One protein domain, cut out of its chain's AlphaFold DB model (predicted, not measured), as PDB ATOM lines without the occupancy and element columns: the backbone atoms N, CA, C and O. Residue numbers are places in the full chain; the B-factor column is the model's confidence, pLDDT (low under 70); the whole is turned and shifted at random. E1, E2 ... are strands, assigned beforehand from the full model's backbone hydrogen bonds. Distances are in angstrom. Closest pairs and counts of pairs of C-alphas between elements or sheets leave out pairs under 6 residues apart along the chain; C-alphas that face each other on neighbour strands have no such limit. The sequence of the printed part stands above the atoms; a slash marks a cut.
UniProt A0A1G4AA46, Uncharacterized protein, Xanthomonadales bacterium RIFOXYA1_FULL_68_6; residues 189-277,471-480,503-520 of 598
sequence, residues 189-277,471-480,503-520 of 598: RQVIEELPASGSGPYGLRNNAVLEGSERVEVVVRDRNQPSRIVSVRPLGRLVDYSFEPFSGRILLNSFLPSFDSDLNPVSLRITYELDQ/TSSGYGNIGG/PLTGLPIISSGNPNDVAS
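Overview. This is residues 189 to 277, 471 to 480 and 503 to 520 of the 598 residues of an uncharacterized protein of Xanthomonadales bacterium RIFOXYA1_FULL_68_6 (UniProt A0A1G4AA46). With little regular structure, the domain is a strongly twisted wall of four strands, E1, E6, E2 and E3, with the small separate hairpin of E4 and E5 over one face and long unnamed stretches around them. The 117 printed residues hold six named strands, E1 to E6 along the chain, with 40 residues, and no named helix: all strand. Both sheets are antiparallel. The whole is compact, radius of gyration of the C-alphas 14.6 A, spans 46 by 38 by 30 A.

Along the chain. E1, residues 189 to 196, 22.9 A, begins at C-alpha (5.070, -18.424, -20.603). E6, residues 267 to 276, 28.8 A, ends at (10.252, -16.068, -23.654). E2 is 216 to 222, 18.4 A; E3 230 to 236, 16.7 A; E4 242 to 245, 10.2 A; E5 250 to 253, 10.0 A.

Arrangement. E6 pairs with E1 (N 191 and O 273, 2.9 A) and E2 (N 218 and O 270, 2.8 A). The hairpin E2 and E3 has N 219 and O 234 at 2.8 A; the hairpin E4 and E5, N 243 and O 252 at 2.8 A. Residues 203 to 204 pair antiparallel with 250 to 251 of E5. E5 and E6 are apart.

Size, cuts and confidence. The cuts leave C-alpha gaps of 30.5 A, 277 to 471, and 33.3 A, 480 to 503. The links E1 to E2 and E5 to E6 are long. Mean pLDDT of the printed part is 75.6; residues 471 to 480 and 508 to 518 are among those under 70.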
ATOM      1  N   ARG A 189       5.736 -17.308 -21.261       83.88
ATOM      2  CA  ARG A 189       5.070 -18.424 -20.603       83.88
ATOM      3  C   ARG A 189       5.556 -18.555 -19.178       83.88
ATOM      4  O   ARG A 189       6.756 -18.653 -18.932       83.88
ATOM      5  N   GLN A 190       4.608 -18.673 -18.261       84.88
ATOM      6  CA  GLN A 190       4.908 -19.039 -16.893       84.88
ATOM      7  C   GLN A 190       5.409 -20.484 -16.807       84.88
ATOM      8  O   GLN A 190       4.779 -21.420 -17.311       84.88
ATOM      9  N   VAL A 191       6.507 -20.663 -16.082       81.75
ATOM     10  CA  VAL A 191       7.017 -21.962 -15.656       81.75
ATOM     11  C   VAL A 191       7.112 -21.972 -14.133       81.75
ATOM     12  O   VAL A 191       7.529 -20.995 -13.511       81.75
ATOM     13  N   ILE A 192       6.684 -23.080 -13.529       82.31
ATOM     14  CA  ILE A 192       6.804 -23.331 -12.093       82.31
ATOM     15  C   ILE A 192       7.669 -24.571 -11.923       82.31
ATOM     16  O   ILE A 192       7.315 -25.652 -12.391       82.31
ATOM     17  N   GLU A 193       8.793 -24.409 -11.236       77.81
ATOM     18  CA  GLU A 193       9.694 -25.494 -10.870       77.81
ATOM     19  C   GLU A 193       9.745 -25.607  -9.349       77.81
ATOM     20  O   GLU A 193       9.812 -24.609  -8.638       77.81
ATOM     21  N   GLU A 194       9.711 -26.825  -8.824       80.00
ATOM     22  CA  GLU A 194       9.938 -27.081  -7.405       80.00
ATOM     23  C   GLU A 194      11.192 -27.957  -7.300       80.00
ATOM     24  O   GLU A 194      11.280 -29.014  -7.922       80.00
ATOM     25  N   LEU A 195      12.207 -27.474  -6.588       78.31
ATOM     26  CA  LEU A 195      13.506 -28.129  -6.448       78.31
ATOM     27  C   LEU A 195      13.696 -28.548  -4.986       78.31
ATOM     28  O   LEU A 195      13.532 -27.710  -4.100       78.31
ATOM     29  N   PRO A 196      14.051 -29.808  -4.684       78.25
ATOM     30  CA  PRO A 196      14.315 -30.209  -3.307       78.25
ATOM     31  C   PRO A 196      15.502 -29.420  -2.743       78.25
ATOM     32  O   PRO A 196      16.469 -29.132  -3.453       78.25
ATOM     33  N   ALA A 197      15.446 -29.055  -1.463       81.25
ATOM     34  CA  ALA A 197      16.518 -28.273  -0.865       81.25
ATOM     35  C   ALA A 197      17.835 -29.073  -0.797       81.25
ATOM     36  O   ALA A 197      17.861 -30.228  -0.368       81.25
ATOM     37  N   SER A 198      18.929 -28.431  -1.217       74.25
ATOM     38  CA  SER A 198      20.285 -28.987  -1.323       74.25
ATOM     39  C   SER A 198      21.335 -28.103  -0.626       74.25
ATOM     40  O   SER A 198      22.529 -28.198  -0.910       74.25
ATOM     41  N   GLY A 199      20.911 -27.245   0.309       79.12
ATOM     42  CA  GLY A 199      21.769 -26.308   1.034       79.12
ATOM     43  C   GLY A 199      21.635 -24.873   0.528       79.12
ATOM     44  O   GLY A 199      20.535 -24.365   0.369       79.12
ATOM     45  N   SER A 200      22.747 -24.164   0.332       80.56
ATOM     46  CA  SER A 200      22.728 -22.774  -0.163       80.56
ATOM     47  C   SER A 200      22.691 -22.664  -1.695       80.56
ATOM     48  O   SER A 200      22.586 -21.562  -2.223       80.56
ATOM     49  N   GLY A 201      22.763 -23.782  -2.420       68.88
ATOM     50  CA  GLY A 201      22.814 -23.819  -3.883       68.88
ATOM     51  C   GLY A 201      24.219 -24.103  -4.440       68.88
ATOM     52  O   GLY A 201      25.101 -24.521  -3.684       68.88
ATOM     53  N   PRO A 202      24.440 -23.895  -5.752       75.69
ATOM     54  CA  PRO A 202      23.509 -23.288  -6.708       75.69
ATOM     55  C   PRO A 202      22.292 -24.176  -7.010       75.69
ATOM     56  O   PRO A 202      22.403 -25.393  -7.124       75.69
ATOM     57  N   TYR A 203      21.129 -23.549  -7.159       77.50
ATOM     58  CA  TYR A 203      19.907 -24.153  -7.684       77.50
ATOM     59  C   TYR A 203      19.798 -23.782  -9.161       77.50
ATOM     60  O   TYR A 203      19.604 -22.612  -9.489       77.50
ATOM     61  N   GLY A 204      19.995 -24.754 -10.049       76.44
ATOM     62  CA  GLY A 204      19.884 -24.544 -11.489       76.44
ATOM     63  C   GLY A 204      18.469 -24.822 -11.986       76.44
ATOM     64  O   GLY A 204      17.933 -25.900 -11.736       76.44
ATOM     65  N   LEU A 205      17.888 -23.857 -12.693       76.38
ATOM     66  CA  LEU A 205      16.608 -23.996 -13.386       76.38
ATOM     67  C   LEU A 205      16.751 -24.946 -14.576       76.38
ATOM     68  O   LEU A 205      17.821 -25.021 -15.191       76.38
ATOM     69  N   ARG A 206      15.683 -25.674 -14.925       73.12
ATOM     70  CA  ARG A 206      15.698 -26.568 -16.103       73.12
ATOM     71  C   ARG A 206      15.682 -25.787 -17.415       73.12
ATOM     72  O   ARG A 206      16.056 -26.324 -18.454       73.12
ATOM     73  N   ASN A 207      15.250 -24.529 -17.365       74.12
ATOM     74  CA  ASN A 207      15.135 -23.651 -18.517       74.12
ATOM     75  C   ASN A 207      16.014 -22.401 -18.331       74.12
ATOM     76  O   ASN A 207      16.027 -21.813 -17.252       74.12
ATOM     77  N   ASN A 208      16.721 -21.982 -19.387       67.25
ATOM     78  CA  ASN A 208      17.713 -20.897 -19.313       67.25
ATOM     79  C   ASN A 208      17.212 -19.564 -19.898       67.25
ATOM     80  O   ASN A 208      17.795 -18.527 -19.599       67.25
ATOM     81  N   ALA A 209      16.150 -19.549 -20.715       72.06
ATOM     82  CA  ALA A 209      15.595 -18.322 -21.307       72.06
ATOM     83  C   ALA A 209      14.674 -17.554 -20.334       72.06
ATOM     84  O   ALA A 209      13.558 -17.163 -20.677       72.06
ATOM     85  N   VAL A 210      15.124 -17.376 -19.091       75.56
ATOM     86  CA  VAL A 210      14.342 -16.732 -18.033       75.56
ATOM     87  C   VAL A 210      14.376 -15.221 -18.195       75.56
ATOM     88  O   VAL A 210      15.445 -14.621 -18.317       75.56
ATOM     89  N   LEU A 211      13.205 -14.588 -18.154       77.81
ATOM     90  CA  LEU A 211      13.119 -13.137 -18.163       77.81
ATOM     91  C   LEU A 211      13.560 -12.576 -16.807       77.81
ATOM     92  O   LEU A 211      12.971 -12.881 -15.770       77.81
ATOM     93  N   GLU A 212      14.586 -11.730 -16.810       76.88
ATOM     94  CA  GLU A 212      15.131 -11.143 -15.587       76.88
ATOM     95  C   GLU A 212      14.078 -10.308 -14.827       76.88
ATOM     96  O   GLU A 212      13.403  -9.448 -15.407       76.88
ATOM     97  N   GLY A 213      13.967 -10.528 -13.512       75.44
ATOM     98  CA  GLY A 213      13.015  -9.833 -12.637       75.44
ATOM     99  C   GLY A 213      11.609 -10.431 -12.653       75.44
ATOM    100  O   GLY A 213      10.717  -9.921 -11.977       75.44
ATOM    101  N   SER A 214      11.397 -11.511 -13.411       79.38
ATOM    102  CA  SER A 214      10.151 -12.279 -13.374       79.38
ATOM    103  C   SER A 214      10.146 -13.359 -12.290       79.38
ATOM    104  O   SER A 214       9.082 -13.878 -11.954       79.38
ATOM    105  N   GLU A 215      11.315 -13.698 -11.742       81.88
ATOM    106  CA  GLU A 215      11.478 -14.805 -10.815       81.88
ATOM    107  C   GLU A 215      10.877 -14.513  -9.432       81.88
ATOM    108  O   GLU A 215      11.127 -13.494  -8.787       81.88
ATOM    109  N   ARG A 216      10.087 -15.466  -8.947       84.75
ATOM    110  CA  ARG A 216       9.545 -15.525  -7.595       84.75
ATOM    111  C   ARG A 216      10.035 -16.808  -6.959       84.75
ATOM    112  O   ARG A 216       9.766 -17.895  -7.462       84.75
ATOM    113  N   VAL A 217      10.738 -16.668  -5.842       86.94
ATOM    114  CA  VAL A 217      11.348 -17.789  -5.129       86.94
ATOM    115  C   VAL A 217      10.676 -17.941  -3.772       86.94
ATOM    116  O   VAL A 217      10.591 -16.990  -2.995       86.94
ATOM    117  N   GLU A 218      10.192 -19.141  -3.478       87.38
ATOM    118  CA  GLU A 218       9.469 -19.463  -2.255       87.38
ATOM    119  C   GLU A 218      10.018 -20.744  -1.634       87.38
ATOM    120  O   GLU A 218      10.213 -21.753  -2.306       87.38
ATOM    121  N   VAL A 219      10.242 -20.727  -0.324       88.88
ATOM    122  CA  VAL A 219      10.518 -21.942   0.442       88.88
ATOM    123  C   VAL A 219       9.189 -22.597   0.777       88.88
ATOM    124  O   VAL A 219       8.357 -21.982   1.443       88.88
ATOM    125  N   VAL A 220       9.002 -23.835   0.336       85.06
ATOM    126  CA  VAL A 220       7.793 -24.628   0.555       85.06
ATOM    127  C   VAL A 220       8.133 -25.795   1.469       85.06
ATOM    128  O   VAL A 220       9.113 -26.504   1.252       85.06
ATOM    129  N   VAL A 221       7.319 -25.997   2.500       86.06
ATOM    130  CA  VAL A 221       7.402 -27.167   3.380       86.06
ATOM    131  C   VAL A 221       6.164 -28.013   3.144       86.06
ATOM    132  O   VAL A 221       5.048 -27.504   3.271       86.06
ATOM    133  N   ARG A 222       6.344 -29.283   2.787       83.38
ATOM    134  CA  ARG A 222       5.250 -30.228   2.512       83.38
ATOM    135  C   ARG A 222       5.120 -31.253   3.624       83.38
ATOM    136  O   ARG A 222       6.101 -31.577   4.279       83.38
ATOM    137  N   ASP A 223       3.910 -31.747   3.852       81.31
ATOM    138  CA  ASP A 223       3.674 -32.764   4.875       81.31
ATOM    139  C   ASP A 223       4.419 -34.056   4.507       81.31
ATOM    140  O   ASP A 223       4.297 -34.561   3.389       81.31
ATOM    141  N   ARG A 224       5.198 -34.602   5.447       80.19
ATOM    142  CA  ARG A 224       6.009 -35.809   5.210       80.19
ATOM    143  C   ARG A 224       5.206 -37.077   4.905       80.19
ATOM    144  O   ARG A 224       5.783 -38.042   4.416       80.19
ATOM    145  N   ASN A 225       3.926 -37.138   5.277       78.69
ATOM    146  CA  ASN A 225       3.066 -38.295   5.013       78.69
ATOM    147  C   ASN A 225       2.106 -38.051   3.840       78.69
ATOM    148  O   ASN A 225       1.629 -39.027   3.267       78.69
ATOM    149  N   GLN A 226       1.838 -36.787   3.497       78.44
ATOM    150  CA  GLN A 226       0.990 -36.372   2.372       78.44
ATOM    151  C   GLN A 226       1.639 -35.199   1.620       78.44
ATOM    152  O   GLN A 226       1.228 -34.050   1.802       78.44
ATOM    153  N   PRO A 227       2.645 -35.447   0.760       73.75
ATOM    154  CA  PRO A 227       3.405 -34.396   0.091       73.75
ATOM    155  C   PRO A 227       2.537 -33.415  -0.692       73.75
ATOM    156  O   PRO A 227       2.890 -32.245  -0.783       73.75
ATOM    157  N   SER A 228       1.373 -33.822  -1.208       76.94
ATOM    158  CA  SER A 228       0.413 -32.925  -1.873       76.94
ATOM    159  C   SER A 228      -0.065 -31.771  -0.973       76.94
ATOM    160  O   SER A 228      -0.542 -30.751  -1.466       76.94
ATOM    161  N   ARG A 229       0.093 -31.881   0.350       77.75
ATOM    162  CA  ARG A 229      -0.280 -30.860   1.325       77.75
ATOM    163  C   ARG A 229       0.904 -29.970   1.698       77.75
ATOM    164  O   ARG A 229       1.947 -30.434   2.148       77.75
ATOM    165  N   ILE A 230       0.698 -28.663   1.577       79.75
ATOM    166  CA  ILE A 230       1.687 -27.643   1.934       79.75
ATOM    167  C   ILE A 230       1.459 -27.178   3.374       79.75
ATOM    168  O   ILE A 230       0.395 -26.653   3.697       79.75
ATOM    169  N   VAL A 231       2.474 -27.343   4.221       81.69
ATOM    170  CA  VAL A 231       2.492 -26.928   5.631       81.69
ATOM    171  C   VAL A 231       2.737 -25.434   5.762       81.69
ATOM    172  O   VAL A 231       2.025 -24.738   6.490       81.69
ATOM    173  N   SER A 232       3.751 -24.933   5.058       80.44
ATOM    174  CA  SER A 232       4.123 -23.523   5.084       80.44
ATOM    175  C   SER A 232       4.763 -23.090   3.773       80.44
ATOM    176  O   SER A 232       5.368 -23.896   3.063       80.44
ATOM    177  N   VAL A 233       4.624 -21.799   3.469       82.44
ATOM    178  CA  VAL A 233       5.300 -21.137   2.355       82.44
ATOM    179  C   VAL A 233       5.910 -19.842   2.855       82.44
ATOM    180  O   VAL A 233       5.239 -19.048   3.515       82.44
ATOM    181  N   ARG A 234       7.185 -19.627   2.541       86.88
ATOM    182  CA  ARG A 234       7.918 -18.409   2.881       86.88
ATOM    183  C   ARG A 234       8.524 -17.801   1.614       86.88
ATOM    184  O   ARG A 234       9.447 -18.403   1.066       86.88
ATOM    185  N   PRO A 235       8.053 -16.630   1.153       85.56
ATOM    186  CA  PRO A 235       8.664 -15.953   0.015       85.56
ATOM    187  C   PRO A 235      10.073 -15.467   0.374       85.56
ATOM    188  O   PRO A 235      10.321 -15.064   1.514       85.56
ATOM    189  N   LEU A 236      10.981 -15.511  -0.599       87.12
ATOM    190  CA  LEU A 236      12.341 -14.991  -0.504       87.12
ATOM    191  C   LEU A 236      12.470 -13.700  -1.321       87.12
ATOM    192  O   LEU A 236      11.940 -13.599  -2.427       87.12
ATOM    193  N   GLY A 237      13.184 -12.714  -0.781       85.38
ATOM    194  CA  GLY A 237      13.477 -11.454  -1.462       85.38
ATOM    195  C   GLY A 237      14.733 -11.539  -2.330       85.38
ATOM    196  O   GLY A 237      15.786 -11.980  -1.862       85.38
ATOM    197  N   ARG A 238      14.652 -11.065  -3.579       83.81
ATOM    198  CA  ARG A 238      15.821 -10.931  -4.463       83.81
ATOM    199  C   ARG A 238      16.850  -9.986  -3.833       83.81
ATOM    200  O   ARG A 238      16.480  -9.010  -3.183       83.81
ATOM    201  N   LEU A 239      18.137 -10.287  -4.001       83.69
ATOM    202  CA  LEU A 239      19.310  -9.581  -3.455       83.69
ATOM    203  C   LEU A 239      19.427  -9.566  -1.920       83.69
ATOM    204  O   LEU A 239      20.507  -9.297  -1.399       83.69
ATOM    205  N   VAL A 240      18.354  -9.876  -1.192       86.31
ATOM    206  CA  VAL A 240      18.343  -9.990   0.271       86.31
ATOM    207  C   VAL A 240      18.575 -11.439   0.682       86.31
ATOM    208  O   VAL A 240      19.546 -11.743   1.373       86.31
ATOM    209  N   ASP A 241      17.716 -12.338   0.205       87.94
ATOM    210  CA  ASP A 241      17.729 -13.757   0.560       87.94
ATOM    211  C   ASP A 241      18.423 -14.623  -0.501       87.94
ATOM    212  O   ASP A 241      18.936 -15.696  -0.175       87.94
ATOM    213  N   TYR A 242      18.456 -14.176  -1.761       89.50
ATOM    214  CA  TYR A 242      19.097 -14.896  -2.865       89.50
ATOM    215  C   TYR A 242      19.618 -13.964  -3.966       89.50
ATOM    216  O   TYR A 242      19.098 -12.868  -4.169       89.50
ATOM    217  N   SER A 243      20.607 -14.429  -4.725       87.25
ATOM    218  CA  SER A 243      21.035 -13.843  -5.999       87.25
ATOM    219  C   SER A 243      20.608 -14.732  -7.166       87.25
ATOM    220  O   SER A 243      20.654 -15.960  -7.054       87.25
ATOM    221  N   PHE A 244      20.237 -14.122  -8.289       84.94
ATOM    222  CA  PHE A 244      19.851 -14.815  -9.516       84.94
ATOM    223  C   PHE A 244      20.787 -14.418 -10.658       84.94
ATOM    224  O   PHE A 244      20.982 -13.227 -10.889       84.94
ATOM    225  N   GLU A 245      21.349 -15.414 -11.345       80.31
ATOM    226  CA  GLU A 245      22.149 -15.260 -12.562       80.31
ATOM    227  C   GLU A 245      21.288 -15.641 -13.783       80.31
ATOM    228  O   GLU A 245      21.114 -16.841 -14.049       80.31
ATOM    229  N   PRO A 246      20.745 -14.655 -14.525       71.31
ATOM    230  CA  PRO A 246      19.770 -14.892 -15.586       71.31
ATOM    231  C   PRO A 246      20.308 -15.722 -16.752       71.31
ATOM    232  O   PRO A 246      19.564 -16.513 -17.320       71.31
ATOM    233  N   PHE A 247      21.595 -15.598 -17.100       70.56
ATOM    234  CA  PHE A 247      22.145 -16.291 -18.274       70.56
ATOM    235  C   PHE A 247      22.363 -17.785 -18.041       70.56
ATOM    236  O   PHE A 247      22.245 -18.590 -18.964       70.56
ATOM    237  N   SER A 248      22.714 -18.158 -16.810       70.12
ATOM    238  CA  SER A 248      22.934 -19.560 -16.440       70.12
ATOM    239  C   SER A 248      21.721 -20.204 -15.769       70.12
ATOM    240  O   SER A 248      21.766 -21.402 -15.487       70.12
ATOM    241  N   GLY A 249      20.660 -19.429 -15.507       74.88
ATOM    242  CA  GLY A 249      19.465 -19.892 -14.806       74.88
ATOM    243  C   GLY A 249      19.775 -20.366 -13.387       74.88
ATOM    244  O   GLY A 249      19.235 -21.377 -12.950       74.88
ATOM    245  N   ARG A 250      20.699 -19.703 -12.677       80.50
ATOM    246  CA  ARG A 250      21.173 -20.156 -11.357       80.50
ATOM    247  C   ARG A 250      20.720 -19.242 -10.239       80.50
ATOM    248  O   ARG A 250      20.913 -18.032 -10.297       80.50
ATOM    249  N   ILE A 251      20.202 -19.849  -9.180       82.44
ATOM    250  CA  ILE A 251      19.841 -19.179  -7.935       82.44
ATOM    251  C   ILE A 251      20.817 -19.613  -6.845       82.44
ATOM    252  O   ILE A 251      21.019 -20.805  -6.610       82.44
ATOM    253  N   LEU A 252      21.414 -18.643  -6.163       87.62
ATOM    254  CA  LEU A 252      22.262 -18.869  -4.998       87.62
ATOM    255  C   LEU A 252      21.603 -18.221  -3.785       87.62
ATOM    256  O   LEU A 252      21.257 -17.043  -3.823       87.62
ATOM    257  N   LEU A 253      21.411 -18.992  -2.720       88.88
ATOM    258  CA  LEU A 253      20.818 -18.500  -1.485       88.88
ATOM    259  C   LEU A 253      21.902 -17.892  -0.592       88.88
ATOM    260  O   LEU A 253      22.973 -18.472  -0.408       88.88
ATOM    261  N   ASN A 254      21.586 -16.762   0.037       89.31
ATOM    262  CA  ASN A 254      22.473 -16.097   0.995       89.31
ATOM    263  C   ASN A 254      22.491 -16.804   2.362       89.31
ATOM    264  O   ASN A 254      23.355 -16.549   3.199       89.31
ATOM    265  N   SER A 255      21.533 -17.703   2.593       86.62
ATOM    266  CA  SER A 255      21.430 -18.535   3.789       86.62
ATOM    267  C   SER A 255      21.291 -20.004   3.413       86.62
ATOM    268  O   SER A 255      20.649 -20.336   2.418       86.62
ATOM    269  N   PHE A 256      21.834 -20.889   4.246       85.12
ATOM    270  CA  PHE A 256      21.649 -22.328   4.094       85.12
ATOM    271  C   PHE A 256      20.162 -22.713   4.184       85.12
ATOM    272  O   PHE A 256      19.497 -22.365   5.164       85.12
ATOM    273  N   LEU A 257      19.657 -23.458   3.196       85.69
ATOM    274  CA  LEU A 257      18.317 -24.041   3.218       85.69
ATOM    275  C   LEU A 257      18.401 -25.523   3.624       85.69
ATOM    276  O   LEU A 257      18.951 -26.327   2.866       85.69
ATOM    277  N   PRO A 258      17.882 -25.909   4.803       83.25
ATOM    278  CA  PRO A 258      17.873 -27.307   5.214       83.25
ATOM    279  C   PRO A 258      16.898 -28.115   4.354       83.25
ATOM    280  O   PRO A 258      15.853 -27.605   3.967       83.25
ATOM    281  N   SER A 259      17.207 -29.389   4.097       80.50
ATOM    282  CA  SER A 259      16.309 -30.295   3.358       80.50
ATOM    283  C   SER A 259      15.067 -30.713   4.132       80.50
ATOM    284  O   SER A 259      14.093 -31.151   3.527       80.50
ATOM    285  N   PHE A 260      15.104 -30.570   5.454       83.44
ATOM    286  CA  PHE A 260      14.006 -30.909   6.342       83.44
ATOM    287  C   PHE A 260      13.831 -29.840   7.420       83.44
ATOM    288  O   PHE A 260      14.811 -29.238   7.870       83.44
ATOM    289  N   ASP A 261      12.594 -29.621   7.853       83.06
ATOM    290  CA  ASP A 261      12.304 -28.791   9.021       83.06
ATOM    291  C   ASP A 261      12.550 -29.552  10.346       83.06
ATOM    292  O   ASP A 261      13.070 -30.672  10.374       83.06
ATOM    293  N   SER A 262      12.193 -28.941  11.479       77.75
ATOM    294  CA  SER A 262      12.302 -29.572  12.804       77.75
ATOM    295  C   SER A 262      11.448 -30.834  12.977       77.75
ATOM    296  O   SER A 262      11.750 -31.671  13.833       77.75
ATOM    297  N   ASP A 263      10.401 -30.986  12.171       79.88
ATOM    298  CA  ASP A 263       9.468 -32.109  12.192       79.88
ATOM    299  C   ASP A 263       9.772 -33.176  11.133       79.88
ATOM    300  O   ASP A 263       9.057 -34.175  11.017       79.88
ATOM    301  N   LEU A 264      10.907 -33.021  10.443       79.75
ATOM    302  CA  LEU A 264      11.338 -33.850   9.321       79.75
ATOM    303  C   LEU A 264      10.383 -33.778   8.124       79.75
ATOM    304  O   LEU A 264      10.300 -34.718   7.332       79.75
ATOM    305  N   ASN A 265       9.670 -32.662   7.983       84.50
ATOM    306  CA  ASN A 265       8.933 -32.350   6.774       84.50
ATOM    307  C   ASN A 265       9.908 -31.918   5.674       84.50
ATOM    308  O   ASN A 265      10.797 -31.104   5.947       84.50
ATOM    309  N   PRO A 266       9.770 -32.443   4.447       82.38
ATOM    310  CA  PRO A 266      10.616 -32.065   3.326       82.38
ATOM    311  C   PRO A 266      10.455 -30.585   2.973       82.38
ATOM    312  O   PRO A 266       9.346 -30.045   2.914       82.38
ATOM    313  N   VAL A 267      11.594 -29.949   2.714       85.75
ATOM    314  CA  VAL A 267      11.701 -28.549   2.306       85.75
ATOM    315  C   VAL A 267      12.144 -28.491   0.848       85.75
ATOM    316  O   VAL A 267      13.131 -29.117   0.448       85.75
ATOM    317  N   SER A 268      11.434 -27.703   0.052       83.69
ATOM    318  CA  SER A 268      11.735 -27.450  -1.352       83.69
ATOM    319  C   SER A 268      11.747 -25.950  -1.650       83.69
ATOM    320  O   SER A 268      11.213 -25.126  -0.907       83.69
ATOM    321  N   LEU A 269      12.417 -25.590  -2.738       85.12
ATOM    322  CA  LEU A 269      12.445 -24.254  -3.304       85.12
ATOM    323  C   LEU A 269      11.517 -24.242  -4.520       85.12
ATOM    324  O   LEU A 269      11.819 -24.865  -5.538       85.12
ATOM    325  N   ARG A 270      10.377 -23.561  -4.410       86.00
ATOM    326  CA  ARG A 270       9.469 -23.305  -5.527       86.00
ATOM    327  C   ARG A 270       9.889 -22.023  -6.221       86.00
ATOM    328  O   ARG A 270       9.985 -20.975  -5.588       86.00
ATOM    329  N   ILE A 271      10.140 -22.118  -7.514       84.62
ATOM    330  CA  ILE A 271      10.609 -21.026  -8.346       84.62
ATOM    331  C   ILE A 271       9.621 -20.864  -9.493       84.62
ATOM    332  O   ILE A 271       9.412 -21.773 -10.295       84.62
ATOM    333  N   THR A 272       8.984 -19.705  -9.543       84.75
ATOM    334  CA  THR A 272       8.044 -19.319 -10.592       84.75
ATOM    335  C   THR A 272       8.675 -18.210 -11.408       84.75
ATOM    336  O   THR A 272       9.135 -17.232 -10.832       84.75
ATOM    337  N   TYR A 273       8.719 -18.346 -12.726       84.12
ATOM    338  CA  TYR A 273       9.328 -17.351 -13.603       84.12
ATOM    339  C   TYR A 273       8.668 -17.355 -14.979       84.12
ATOM    340  O   TYR A 273       7.976 -18.305 -15.351       84.12
ATOM    341  N   GLU A 274       8.886 -16.284 -15.735       83.88
ATOM    342  CA  GLU A 274       8.413 -16.161 -17.110       83.88
ATOM    343  C   GLU A 274       9.546 -16.497 -18.085       83.88
ATOM    344  O   GLU A 274      10.687 -16.057 -17.920       83.88
ATOM    345  N   LEU A 275       9.219 -17.270 -19.116       80.81
ATOM    346  CA  LEU A 275      10.125 -17.663 -20.185       80.81
ATOM    347  C   LEU A 275       9.660 -17.081 -21.517       80.81
ATOM    348  O   LEU A 275       8.486 -17.211 -21.860       80.81
ATOM    349  N   ASP A 276      10.568 -16.479 -22.284       78.44
ATOM    350  CA  ASP A 276      10.252 -16.068 -23.654       78.44
ATOM    351  C   ASP A 276      10.373 -17.267 -24.595       78.44
ATOM    352  O   ASP A 276      11.430 -17.890 -24.712       78.44
ATOM    353  N   GLN A 277       9.272 -17.607 -25.260       73.81
ATOM    354  CA  GLN A 277       9.229 -18.724 -26.201       73.81
ATOM    355  C   GLN A 277       9.753 -18.330 -27.591       73.81
ATOM    356  O   GLN A 277       9.911 -19.199 -28.447       73.81
ATOM    357  N   THR A 471       9.210 -38.078  -1.042       63.84
ATOM    358  CA  THR A 471       9.810 -36.891  -1.655       63.84
ATOM    359  C   THR A 471      11.241 -37.175  -2.066       63.84
ATOM    360  O   THR A 471      11.986 -37.829  -1.331       63.84
ATOM    361  N   SER A 472      11.649 -36.668  -3.231       59.75
ATOM    362  CA  SER A 472      13.036 -36.787  -3.672       59.75
ATOM    363  C   SER A 472      13.955 -35.959  -2.766       59.75
ATOM    364  O   SER A 472      13.676 -34.809  -2.430       59.75
ATOM    365  N   SER A 473      15.075 -36.550  -2.343       57.88
ATOM    366  CA  SER A 473      16.112 -35.814  -1.617       57.88
ATOM    367  C   SER A 473      17.033 -35.109  -2.608       57.88
ATOM    368  O   SER A 473      17.574 -35.741  -3.520       57.88
ATOM    369  N   GLY A 474      17.288 -33.816  -2.388       50.75
ATOM    370  CA  GLY A 474      18.233 -33.032  -3.189       50.75
ATOM    371  C   GLY A 474      19.666 -33.576  -3.148       50.75
ATOM    372  O   GLY A 474      20.449 -33.297  -4.052       50.75
ATOM    373  N   TYR A 475      19.997 -34.410  -2.153       50.94
ATOM    374  CA  TYR A 475      21.314 -35.034  -2.006       50.94
ATOM    375  C   TYR A 475      21.524 -36.299  -2.860       50.94
ATOM    376  O   TYR A 475      22.650 -36.777  -2.953       50.94
ATOM    377  N   GLY A 476      20.478 -36.849  -3.490       40.84
ATOM    378  CA  GLY A 476      20.609 -38.006  -4.391       40.84
ATOM    379  C   GLY A 476      21.065 -37.642  -5.811       40.84
ATOM    380  O   GLY A 476      21.611 -38.484  -6.513       40.84
ATOM    381  N   ASN A 477      20.865 -36.381  -6.217       40.50
ATOM    382  CA  ASN A 477      21.147 -35.871  -7.569       40.50
ATOM    383  C   ASN A 477      22.436 -35.037  -7.677       40.50
ATOM    384  O   ASN A 477      22.808 -34.606  -8.768       40.50
ATOM    385  N   ILE A 478      23.136 -34.804  -6.567       42.62
ATOM    386  CA  ILE A 478      24.500 -34.259  -6.574       42.62
ATOM    387  C   ILE A 478      25.438 -35.420  -6.886       42.62
ATOM    388  O   ILE A 478      25.483 -36.382  -6.127       42.62
ATOM    389  N   GLY A 479      26.162 -35.344  -8.003       37.56
ATOM    390  CA  GLY A 479      27.053 -36.390  -8.528       37.56
ATOM    391  C   GLY A 479      28.245 -36.771  -7.631       37.56
ATOM    392  O   GLY A 479      29.405 -36.634  -8.031       37.56
ATOM    393  N   GLY A 480      27.993 -37.255  -6.415       42.25
ATOM    394  CA  GLY A 480      28.996 -37.690  -5.447       42.25
ATOM    395  C   GLY A 480      29.987 -36.587  -5.060       42.25
ATOM    396  O   GLY A 480      29.615 -35.439  -4.830       42.25
ATOM    397  N   PRO A 503      15.171 -29.151 -33.420       65.19
ATOM    398  CA  PRO A 503      15.785 -28.898 -34.720       65.19
ATOM    399  C   PRO A 503      14.775 -28.848 -35.876       65.19
ATOM    400  O   PRO A 503      15.117 -28.337 -36.942       65.19
ATOM    401  N   LEU A 504      13.558 -29.377 -35.696       70.19
ATOM    402  CA  LEU A 504      12.509 -29.364 -36.714       70.19
ATOM    403  C   LEU A 504      11.677 -28.077 -36.667       70.19
ATOM    404  O   LEU A 504      11.336 -27.531 -37.715       70.19
ATOM    405  N   THR A 505      11.345 -27.601 -35.466       70.62
ATOM    406  CA  THR A 505      10.442 -26.451 -35.271       70.62
ATOM    407  C   THR A 505      11.169 -25.154 -34.917       70.62
ATOM    408  O   THR A 505      10.594 -24.077 -35.045       70.62
ATOM    409  N   GLY A 506      12.428 -25.235 -34.479       66.00
ATOM    410  CA  GLY A 506      13.206 -24.105 -33.965       66.00
ATOM    411  C   GLY A 506      12.742 -23.597 -32.597       66.00
ATOM    412  O   GLY A 506      13.301 -22.623 -32.097       66.00
ATOM    413  N   LEU A 507      11.738 -24.236 -31.988       73.75
ATOM    414  CA  LEU A 507      11.160 -23.844 -30.704       73.75
ATOM    415  C   LEU A 507      11.990 -24.371 -29.523       73.75
ATOM    416  O   LEU A 507      12.544 -25.471 -29.614       73.75
ATOM    417  N   PRO A 508      12.044 -23.651 -28.388       65.69
ATOM    418  CA  PRO A 508      12.718 -24.142 -27.195       65.69
ATOM    419  C   PRO A 508      12.005 -25.361 -26.601       65.69
ATOM    420  O   PRO A 508      10.782 -25.399 -26.505       65.69
ATOM    421  N   ILE A 509      12.773 -26.348 -26.146       64.75
ATOM    422  CA  ILE A 509      12.246 -27.474 -25.380       64.75
ATOM    423  C   ILE A 509      12.013 -26.994 -23.947       64.75
ATOM    424  O   ILE A 509      12.960 -26.621 -23.250       64.75
ATOM    425  N   ILE A 510      10.750 -26.970 -23.523       66.62
ATOM    426  CA  ILE A 510      10.342 -26.617 -22.161       66.62
ATOM    427  C   ILE A 510       9.809 -27.882 -21.503       66.62
ATOM    428  O   ILE A 510       8.733 -28.369 -21.851       66.62
ATOM    429  N   SER A 511      10.563 -28.404 -20.537       61.78
ATOM    430  CA  SER A 511      10.128 -29.536 -19.722       61.78
ATOM    431  C   SER A 511       9.513 -29.035 -18.424       61.78
ATOM    432  O   SER A 511      10.168 -28.362 -17.627       61.78
ATOM    433  N   SER A 512       8.263 -29.421 -18.192       58.94
ATOM    434  CA  SER A 512       7.614 -29.312 -16.889       58.94
ATOM    435  C   SER A 512       7.526 -30.709 -16.268       58.94
ATOM    436  O   SER A 512       7.074 -31.665 -16.902       58.94
ATOM    437  N   GLY A 513       8.026 -30.869 -15.042       50.50
ATOM    438  CA  GLY A 513       8.024 -32.161 -14.358       50.50
ATOM    439  C   GLY A 513       7.916 -32.000 -12.849       50.50
ATOM    440  O   GLY A 513       8.487 -31.075 -12.276       50.50
ATOM    441  N   ASN A 514       7.183 -32.913 -12.218       54.53
ATOM    442  CA  ASN A 514       6.985 -32.946 -10.775       54.53
ATOM    443  C   ASN A 514       8.251 -33.501 -10.084       54.53
ATOM    444  O   ASN A 514       8.712 -34.578 -10.455       54.53
ATOM    445  N   PRO A 515       8.839 -32.817  -9.086       52.12
ATOM    446  CA  PRO A 515      10.005 -33.327  -8.355       52.12
ATOM    447  C   PRO A 515       9.690 -34.477  -7.382       52.12
ATOM    448  O   PRO A 515      10.615 -35.024  -6.781       52.12
ATOM    449  N   ASN A 516       8.413 -34.817  -7.179       54.19
ATOM    450  CA  ASN A 516       7.985 -35.722  -6.108       54.19
ATOM    451  C   ASN A 516       7.714 -37.165  -6.553       54.19
ATOM    452  O   ASN A 516       7.386 -37.991  -5.709       54.19
ATOM    453  N   ASP A 517       7.844 -37.493  -7.837       61.88
ATOM    454  CA  ASP A 517       7.550 -38.849  -8.301       61.88
ATOM    455  C   ASP A 517       8.789 -39.741  -8.104       61.88
ATOM    456  O   ASP A 517       9.698 -39.810  -8.931       61.88
ATOM    457  N   VAL A 518       8.854 -40.388  -6.937       69.31
ATOM    458  CA  VAL A 518       9.894 -41.368  -6.601       69.31
ATOM    459  C   VAL A 518       9.462 -42.723  -7.148       69.31
ATOM    460  O   VAL A 518       8.487 -43.293  -6.664       69.31
ATOM    461  N   ALA A 519      10.171 -43.240  -8.153       72.75
ATOM    462  CA  ALA A 519       9.873 -44.551  -8.723       72.75
ATOM    463  C   ALA A 519       9.967 -45.659  -7.661       72.75
ATOM    464  O   ALA A 519      10.878 -45.670  -6.822       72.75
ATOM    465  N   SER A 520       9.022 -46.594  -7.714       73.19
ATOM    466  CA  SER A 520       9.040 -47.768  -6.855       73.19
ATOM    467  C   SER A 520       9.970 -48.850  -7.396       73.19
ATOM    468  O   SER A 520       9.927 -49.185  -8.576       73.19
TER     469      SER A 520